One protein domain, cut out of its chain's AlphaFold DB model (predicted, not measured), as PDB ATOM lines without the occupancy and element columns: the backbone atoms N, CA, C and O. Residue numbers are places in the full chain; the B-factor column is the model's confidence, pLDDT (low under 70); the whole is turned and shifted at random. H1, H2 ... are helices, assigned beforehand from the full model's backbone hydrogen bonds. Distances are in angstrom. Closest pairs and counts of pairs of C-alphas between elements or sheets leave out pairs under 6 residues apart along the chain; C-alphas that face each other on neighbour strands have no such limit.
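Overview. This is residues 2 to 64 of the 263 residues of the protein "Di-heme enzyme" of Komagataeibacter oboediens (UniProt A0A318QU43). The model is an open, loosely knit set of four helices: H2 and H3, joined by a tight link, make an L, H4 begins near both of them and points away, and H1 lies off to one side with a long loop, residues 7 to 18, between it and H2. Residues 56 to 64, the last part of H4 and the tail after it, stick out from the body. The printed part has 63 residues with four named helices in the order H1, H2, H3, H4 and no named strand; its class is all helix. It is only just compact, close to loose, with a radius of gyration of the C-alphas of 12.6 A. It is only just flat, spanning 35 by 32 by 18 A.

Arrangement. H1, residues 2 to 6, touches no helix. H2, residues 19 to 27, is only just apart from H1, with the closest C-alphas 8.3 A apart. H3, residues 30 to 39, touches H2 only at the corner by their link, and only just, with 3 pairs of C-alphas within 8 A; the closest are those of Ser 27 and Ala 33, 5.5 A apart. The lines of H2 and H3 stand about perpendicular, at 87 degrees. H4, residues 49 to 60, is close to H2 but not clearly touching it; the closest C-alphas, of Phe 23 and Leu 49, are 7.9 A apart. These two run the same way at a steep tilt of 66 degrees. H4 is also close to H3 but not clearly touching it, with the closest C-alphas, of Phe 36 and Thr 51, 8.0 A apart and the lines about perpendicular at 76 degrees. H1 is apart from H3, and only just apart from H4, at 8.2 A. In H1, H2, H3 and H4 every O i to N i+4 pair is within hydrogen-bond range.

Along the chain. H1 begins at C-alpha 2, at (-47.321, -45.191, 31.150), and measures 5.9 A from first to last C-alpha. H2 measures 12.3 A and H3 14.4 A; H3 begins at C-alpha 30, at (-48.345, -24.877, 45.544). H4, the longest helix, measures 16.3 A and ends at C-alpha 60, at (-39.800, -47.054, 43.679).

Size, cuts and confidence. The two C-alphas farthest apart, of Gln 9 and Pro 41, are 35.5 A apart. Without residues 56 to 64, which stand free, the body of 54 residues spans 35 by 19 by 13 A. The link from H1 to H2 is long, with 12 residues; that from H3 to H4 is short, with 9. The printed part has no cut. The mean pLDDT of the printed part is 93.7, and no printed residue is under 70.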
ATOM      1  N   LEU A   2     -46.354 -45.637  32.174       87.19
ATOM      2  CA  LEU A   2     -47.321 -45.191  31.150       87.19
ATOM      3  C   LEU A   2     -48.622 -46.004  31.153       87.19
ATOM      4  O   LEU A   2     -49.690 -45.406  31.102       87.19
ATOM      5  N   ILE A   3     -48.514 -47.333  31.264       89.94
ATOM      6  CA  ILE A   3     -49.668 -48.243  31.275       89.94
ATOM      7  C   ILE A   3     -50.611 -47.911  32.449       89.94
ATOM      8  O   ILE A   3     -51.731 -47.496  32.158       89.94
ATOM      9  N   PRO A   4     -50.166 -47.885  33.725       92.19
ATOM     10  CA  PRO A   4     -51.068 -47.527  34.822       92.19
ATOM     11  C   PRO A   4     -51.719 -46.151  34.710       92.19
ATOM     12  O   PRO A   4     -52.854 -45.947  35.131       92.19
ATOM     13  N   MET A   5     -51.002 -45.174  34.153       91.50
ATOM     14  CA  MET A   5     -51.513 -43.810  34.041       91.50
ATOM     15  C   MET A   5     -52.563 -43.665  32.939       91.50
ATOM     16  O   MET A   5     -53.550 -42.955  33.137       91.50
ATOM     17  N   PHE A   6     -52.346 -44.294  31.785       93.19
ATOM     18  CA  PHE A   6     -53.053 -43.934  30.553       93.19
ATOM     19  C   PHE A   6     -53.750 -45.093  29.845       93.19
ATOM     20  O   PHE A   6     -54.439 -44.829  28.862       93.19
ATOM     21  N   SER A   7     -53.598 -46.335  30.314       89.94
ATOM     22  CA  SER A   7     -54.323 -47.476  29.749       89.94
ATOM     23  C   SER A   7     -55.835 -47.287  29.882       89.94
ATOM     24  O   SER A   7     -56.338 -46.846  30.920       89.94
ATOM     25  N   ASP A   8     -56.550 -47.626  28.813       89.56
ATOM     26  CA  ASP A   8     -58.007 -47.685  28.740       89.56
ATOM     27  C   ASP A   8     -58.542 -49.128  28.739       89.56
ATOM     28  O   ASP A   8     -59.748 -49.330  28.888       89.56
ATOM     29  N   GLN A   9     -57.661 -50.128  28.605       85.75
ATOM     30  CA  GLN A   9     -57.996 -51.554  28.553       85.75
ATOM     31  C   GLN A   9     -56.947 -52.410  29.294       85.75
ATOM     32  O   GLN A   9     -55.929 -52.773  28.706       85.75
ATOM     33  N   PRO A  10     -57.188 -52.769  30.569       86.56
ATOM     34  CA  PRO A  10     -58.215 -52.210  31.447       86.56
ATOM     35  C   PRO A  10     -57.885 -50.768  31.865       86.56
ATOM     36  O   PRO A  10     -56.740 -50.318  31.774       86.56
ATOM     37  N   VAL A  11     -58.902 -50.050  32.345       91.19
ATOM     38  CA  VAL A  11     -58.712 -48.747  32.995       91.19
ATOM     39  C   VAL A  11     -58.066 -48.952  34.366       91.19
ATOM     40  O   VAL A  11     -58.629 -49.642  35.213       91.19
ATOM     41  N   GLU A  12     -56.931 -48.289  34.593       92.81
ATOM     42  CA  GLU A  12     -56.274 -48.190  35.904       92.81
ATOM     43  C   GLU A  12     -56.494 -46.794  36.520       92.81
ATOM     44  O   GLU A  12     -57.550 -46.530  37.093       92.81
ATOM     45  N   LEU A  13     -55.551 -45.850  36.369       93.00
ATOM     46  CA  LEU A  13     -55.704 -44.483  36.898       93.00
ATOM     47  C   LEU A  13     -56.663 -43.606  36.072       93.00
ATOM     48  O   LEU A  13     -57.052 -42.532  36.528       93.00
ATOM     49  N   GLY A  14     -57.033 -44.036  34.861       92.75
ATOM     50  CA  GLY A  14     -58.063 -43.385  34.045       92.75
ATOM     51  C   GLY A  14     -57.691 -42.011  33.482       92.75
ATOM     52  O   GLY A  14     -58.582 -41.211  33.194       92.75
ATOM     53  N   MET A  15     -56.396 -41.719  33.307       93.56
ATOM     54  CA  MET A  15     -55.939 -40.422  32.780       93.56
ATOM     55  C   MET A  15     -55.716 -40.413  31.261       93.56
ATOM     56  O   MET A  15     -55.215 -39.415  30.738       93.56
ATOM     57  N   GLY A  16     -56.080 -41.485  30.545       91.81
ATOM     58  CA  GLY A  16     -56.007 -41.540  29.081       91.81
ATOM     59  C   GLY A  16     -56.821 -40.410  28.439       91.81
ATOM     60  O   GLY A  16     -58.000 -40.233  28.747       91.81
ATOM     61  N   GLY A  17     -56.179 -39.586  27.605       91.56
ATOM     62  CA  GLY A  17     -56.799 -38.404  26.991       91.56
ATOM     63  C   GLY A  17     -57.009 -37.212  27.940       91.56
ATOM     64  O   GLY A  17     -57.578 -36.195  27.534       91.56
ATOM     65  N   GLN A  18     -56.563 -37.309  29.198       92.75
ATOM     66  CA  GLN A  18     -56.670 -36.267  30.230       92.75
ATOM     67  C   GLN A  18     -55.300 -35.761  30.710       92.75
ATOM     68  O   GLN A  18     -55.173 -35.182  31.791       92.75
ATOM     69  N   GLU A  19     -54.255 -35.919  29.904       91.62
ATOM     70  CA  GLU A  19     -52.868 -35.619  30.271       91.62
ATOM     71  C   GLU A  19     -52.686 -34.140  30.631       91.62
ATOM     72  O   GLU A  19     -52.033 -33.800  31.618       91.62
ATOM     73  N   LYS A  20     -53.317 -33.236  29.867       92.75
ATOM     74  CA  LYS A  20     -53.290 -31.793  30.166       92.75
ATOM     75  C   LYS A  20     -53.913 -31.486  31.527       92.75
ATOM     76  O   LYS A  20     -53.352 -30.695  32.278       92.75
ATOM     77  N   ALA A  21     -55.043 -32.117  31.844       93.94
ATOM     78  CA  ALA A  21     -55.729 -31.923  33.117       93.94
ATOM     79  C   ALA A  21     -54.911 -32.491  34.287       93.94
ATOM     80  O   ALA A  21     -54.817 -31.846  35.329       93.94
ATOM     81  N   LEU A  22     -54.259 -33.646  34.097       93.75
ATOM     82  CA  LEU A  22     -53.358 -34.244  35.085       93.75
ATOM     83  C   LEU A  22     -52.238 -33.285  35.492       93.75
ATOM     84  O   LEU A  22     -52.047 -33.007  36.675       93.75
ATOM     85  N   PHE A  23     -51.490 -32.774  34.511       94.62
ATOM     86  CA  PHE A  23     -50.338 -31.922  34.795       94.62
ATOM     87  C   PHE A  23     -50.750 -30.532  35.277       94.62
ATOM     88  O   PHE A  23     -50.055 -29.976  36.126       94.62
ATOM     89  N   ALA A  24     -51.884 -29.998  34.807       94.81
ATOM     90  CA  ALA A  24     -52.455 -28.767  35.349       94.81
ATOM     91  C   ALA A  24     -52.791 -28.932  36.836       94.81
ATOM     92  O   ALA A  24     -52.296 -28.169  37.656       94.81
ATOM     93  N   ARG A  25     -53.498 -30.009  37.209       95.00
ATOM     94  CA  ARG A  25     -53.855 -30.294  38.606       95.00
ATOM     95  C   ARG A  25     -52.640 -30.362  39.533       95.00
ATOM     96  O   ARG A  25     -52.699 -29.846  40.642       95.00
ATOM     97  N   LEU A  26     -51.554 -31.000  39.094       94.69
ATOM     98  CA  LEU A  26     -50.312 -31.060  39.872       94.69
ATOM     99  C   LEU A  26     -49.586 -29.707  39.917       94.69
ATOM    100  O   LEU A  26     -48.986 -29.372  40.932       94.69
ATOM    101  N   SER A  27     -49.625 -28.934  38.829       94.44
ATOM    102  CA  SER A  27     -48.962 -27.621  38.743       94.44
ATOM    103  C   SER A  27     -49.676 -26.544  39.556       94.44
ATOM    104  O   SER A  27     -49.017 -25.652  40.089       94.44
ATOM    105  N   ASP A  28     -50.999 -26.645  39.671       95.81
ATOM    106  CA  ASP A  28     -51.840 -25.721  40.431       95.81
ATOM    107  C   ASP A  28     -51.703 -25.919  41.950       95.81
ATOM    108  O   ASP A  28     -52.072 -25.035  42.724       95.81
ATOM    109  N   ASP A  29     -51.139 -27.047  42.396       94.56
ATOM    110  CA  ASP A  29     -50.836 -27.294  43.802       94.56
ATOM    111  C   ASP A  29     -49.513 -26.596  44.207       94.56
ATOM    112  O   ASP A  29     -48.428 -26.968  43.733       94.56
ATOM    113  N   PRO A  30     -49.545 -25.609  45.132       93.69
ATOM    114  CA  PRO A  30     -48.345 -24.877  45.544       93.69
ATOM    115  C   PRO A  30     -47.264 -25.763  46.176       93.69
ATOM    116  O   PRO A  30     -46.077 -25.416  46.142       93.69
ATOM    117  N   CYS A  31     -47.657 -26.890  46.775       93.31
ATOM    118  CA  CYS A  31     -46.742 -27.875  47.324       93.31
ATOM    119  C   CYS A  31     -45.953 -28.559  46.214       93.31
ATOM    120  O   CYS A  31     -44.722 -28.490  46.209       93.31
ATOM    121  N   TYR A  32     -46.645 -29.166  45.247       94.62
ATOM    122  CA  TYR A  32     -45.993 -29.853  44.134       94.62
ATOM    123  C   TYR A  32     -45.156 -28.884  43.300       94.62
ATOM    124  O   TYR A  32     -43.994 -29.177  43.025       94.62
ATOM    125  N   ALA A  33     -45.660 -27.681  43.009       93.94
ATOM    126  CA  ALA A  33     -44.887 -26.652  42.314       93.94
ATOM    127  C   ALA A  33     -43.582 -26.286  43.052       93.94
ATOM    128  O   ALA A  33     -42.555 -25.988  42.434       93.94
ATOM    129  N   ARG A  34     -43.575 -26.292  44.393       93.19
ATOM    130  CA  ARG A  34     -42.346 -26.118  45.182       93.19
ATOM    131  C   ARG A  34     -41.440 -27.345  45.093       93.19
ATOM    132  O   ARG A  34     -40.264 -27.180  44.784       93.19
ATOM    133  N   LEU A  35     -41.964 -28.543  45.342       94.06
ATOM    134  CA  LEU A  35     -41.175 -29.778  45.376       94.06
ATOM    135  C   LEU A  35     -40.514 -30.076  44.025       94.06
ATOM    136  O   LEU A  35     -39.321 -30.367  43.985       94.06
ATOM    137  N   PHE A  36     -41.235 -29.906  42.915       95.62
ATOM    138  CA  PHE A  36     -40.688 -30.123  41.575       95.62
ATOM    139  C   PHE A  36     -39.603 -29.108  41.205       95.62
ATOM    140  O   PHE A  36     -38.631 -29.485  40.556       95.62
ATOM    141  N   ARG A  37     -39.697 -27.844  41.652       94.69
ATOM    142  CA  ARG A  37     -38.611 -26.860  41.466       94.69
ATOM    143  C   ARG A  37     -37.318 -27.275  42.156       94.69
ATOM    144  O   ARG A  37     -36.250 -26.988  41.626       94.69
ATOM    145  N   VAL A  38     -37.412 -27.927  43.316       94.44
ATOM    146  CA  VAL A  38     -36.226 -28.409  44.034       94.44
ATOM    147  C   VAL A  38     -35.696 -29.714  43.439       94.44
ATOM    148  O   VAL A  38     -34.488 -29.861  43.306       94.44
ATOM    149  N   ALA A  39     -36.579 -30.641  43.059       94.88
ATOM    150  CA  ALA A  39     -36.191 -31.948  42.527       94.88
ATOM    151  C   ALA A  39     -35.681 -31.905  41.075       94.88
ATOM    152  O   ALA A  39     -34.850 -32.728  40.708       94.88
ATOM    153  N   PHE A  40     -36.169 -30.959  40.262       96.56
ATOM    154  CA  PHE A  40     -35.851 -30.842  38.832       96.56
ATOM    155  C   PHE A  40     -35.456 -29.403  38.438       96.56
ATOM    156  O   PHE A  40     -36.149 -28.760  37.630       96.56
ATOM    157  N   PRO A  41     -34.371 -28.841  39.006       95.81
ATOM    158  CA  PRO A  41     -33.914 -27.488  38.682       95.81
ATOM    159  C   PRO A  41     -33.547 -27.328  37.197       95.81
ATOM    160  O   PRO A  41     -33.795 -26.274  36.610       95.81
ATOM    161  N   GLU A  42     -33.032 -28.378  36.557       95.44
ATOM    162  CA  GLU A  42     -32.699 -28.427  35.130       95.44
ATOM    163  C   GLU A  42     -33.935 -28.311  34.229       95.44
ATOM    164  O   GLU A  42     -33.868 -27.734  33.144       95.44
ATOM    165  N   ALA A  43     -35.086 -28.790  34.710       95.38
ATOM    166  CA  ALA A  43     -36.378 -28.629  34.052       95.38
ATOM    167  C   ALA A  43     -37.116 -27.358  34.507       95.38
ATOM    168  O   ALA A  43     -38.289 -27.180  34.183       95.38
ATOM    169  N   LYS A  44     -36.465 -26.483  35.290       94.62
ATOM    170  CA  LYS A  44     -37.064 -25.288  35.914       94.62
ATOM    171  C   LYS A  44     -38.328 -25.606  36.729       94.62
ATOM    172  O   LYS A  44     -39.231 -24.777  36.829       94.62
ATOM    173  N   GLY A  45     -38.401 -26.811  37.297       92.31
ATOM    174  CA  GLY A  45     -39.561 -27.304  38.038       92.31
ATOM    175  C   GLY A  45     -40.788 -27.650  37.196       92.31
ATOM    176  O   GLY A  45     -41.877 -27.750  37.753       92.31
ATOM    177  N   ALA A  46     -40.643 -27.826  35.878       95.69
ATOM    178  CA  ALA A  46     -41.754 -28.214  35.018       95.69
ATOM    179  C   ALA A  46     -42.341 -29.573  35.440       95.69
ATOM    180  O   ALA A  46     -41.631 -30.583  35.506       95.69
ATOM    181  N   ILE A  47     -43.654 -29.611  35.672       96.44
ATOM    182  CA  ILE A  47     -44.392 -30.846  35.941       96.44
ATOM    183  C   ILE A  47     -44.886 -31.395  34.606       96.44
ATOM    184  O   ILE A  47     -45.777 -30.847  33.965       96.44
ATOM    185  N   THR A  48     -44.240 -32.462  34.157       94.50
ATOM    186  CA  THR A  48     -44.457 -33.094  32.856       94.50
ATOM    187  C   THR A  48     -44.514 -34.598  33.042       94.50
ATOM    188  O   THR A  48     -44.123 -35.116  34.089       94.50
ATOM    189  N   LEU A  49     -44.897 -35.325  31.993       93.56
ATOM    190  CA  LEU A  49     -44.828 -36.780  32.012       93.56
ATOM    191  C   LEU A  49     -43.430 -37.283  32.400       93.56
ATOM    192  O   LEU A  49     -43.305 -38.179  33.231       93.56
ATOM    193  N   SER A  50     -42.371 -36.673  31.856       94.50
ATOM    194  CA  SER A  50     -40.991 -37.080  32.144       94.50
ATOM    195  C   SER A  50     -40.609 -36.857  33.608       94.50
ATOM    196  O   SER A  50     -40.043 -37.749  34.231       94.50
ATOM    197  N   THR A  51     -40.917 -35.694  34.182       96.12
ATOM    198  CA  THR A  51     -40.545 -35.393  35.574       96.12
ATOM    199  C   THR A  51     -41.397 -36.174  36.575       96.12
ATOM    200  O   THR A  51     -40.854 -36.679  37.553       96.12
ATOM    201  N   VAL A  52     -42.691 -36.379  36.303       95.56
ATOM    202  CA  VAL A  52     -43.573 -37.214  37.142       95.56
ATOM    203  C   VAL A  52     -43.117 -38.674  37.132       95.56
ATOM    204  O   VAL A  52     -42.914 -39.263  38.189       95.56
ATOM    205  N   THR A  53     -42.882 -39.252  35.950       95.06
ATOM    206  CA  THR A  53     -42.397 -40.641  35.847       95.06
ATOM    207  C   THR A  53     -41.019 -40.830  36.466       95.06
ATOM    208  O   THR A  53     -40.799 -41.835  37.134       95.06
ATOM    209  N   LYS A  54     -40.105 -39.861  36.318       95.81
ATOM    210  CA  LYS A  54     -38.809 -39.883  37.010       95.81
ATOM    211  C   LYS A  54     -38.966 -39.826  38.526       95.81
ATOM    212  O   LYS A  54     -38.264 -40.560  39.208       95.81
ATOM    213  N   ALA A  55     -39.853 -38.978  39.048       95.81
ATOM    214  CA  ALA A  55     -40.080 -38.866  40.487       95.81
ATOM    215  C   ALA A  55     -40.585 -40.192  41.076       95.81
ATOM    216  O   ALA A  55     -40.001 -40.685  42.040       95.81
ATOM    217  N   ILE A  56     -41.597 -40.799  40.447       95.81
ATOM    218  CA  ILE A  56     -42.163 -42.081  40.889       95.81
ATOM    219  C   ILE A  56     -41.123 -43.200  40.772       95.81
ATOM    220  O   ILE A  56     -40.838 -43.862  41.761       95.81
ATOM    221  N   ALA A  57     -40.458 -43.333  39.619       95.50
ATOM    222  CA  ALA A  57     -39.432 -44.358  39.432       95.50
ATOM    223  C   ALA A  57     -38.249 -44.194  40.403       95.50
ATOM    224  O   ALA A  57     -37.615 -45.169  40.793       95.50
ATOM    225  N   SER A  58     -37.898 -42.962  40.783       95.62
ATOM    226  CA  SER A  58     -36.866 -42.718  41.797       95.62
ATOM    227  C   SER A  58     -37.316 -43.148  43.186       95.62
ATOM    228  O   SER A  58     -36.508 -43.741  43.891       95.62
ATOM    229  N   PHE A  59     -38.576 -42.908  43.559       95.69
ATOM    230  CA  PHE A  59     -39.144 -43.410  44.811       95.69
ATOM    231  C   PHE A  59     -39.200 -44.945  44.836       95.69
ATOM    232  O   PHE A  59     -38.692 -45.547  45.778       95.69
ATOM    233  N   GLU A  60     -39.708 -45.587  43.780       95.69
ATOM    234  CA  GLU A  60     -39.800 -47.054  43.679       95.69
ATOM    235  C   GLU A  60     -38.434 -47.739  43.848       95.69
ATOM    236  O   GLU A  60     -38.332 -48.754  44.528       95.69
ATOM    237  N   ARG A  61     -37.348 -47.147  43.324       93.62
ATOM    238  CA  ARG A  61     -35.975 -47.665  43.516       93.62
ATOM    239  C   ARG A  61     -35.476 -47.614  44.963       93.62
ATOM    240  O   ARG A  61     -34.464 -48.241  45.260       93.62
ATOM    241  N   THR A  62     -36.131 -46.855  45.842       94.75
ATOM    242  CA  THR A  62     -35.795 -46.812  47.275       94.75
ATOM    243  C   THR A  62     -36.507 -47.884  48.090       94.75
ATOM    244  O   THR A  62     -36.105 -48.119  49.227       94.75
ATOM    245  N   LEU A  63     -37.522 -48.547  47.520       94.50
ATOM    246  CA  LEU A  63     -38.308 -49.588  48.183       94.50
ATOM    247  C   LEU A  63     -37.519 -50.906  48.244       94.50
ATOM    248  O   LEU A  63     -37.816 -51.874  47.549       94.50
ATOM    249  N   LEU A  64     -36.462 -50.906  49.051       92.94
ATOM    250  CA  LEU A  64     -35.561 -52.033  49.249       92.94
ATOM    251  C   LEU A  64     -35.946 -52.792  50.521       92.94
ATOM    252  O   LEU A  64     -36.142 -52.180  51.568       92.94
TER     253      LEU A  64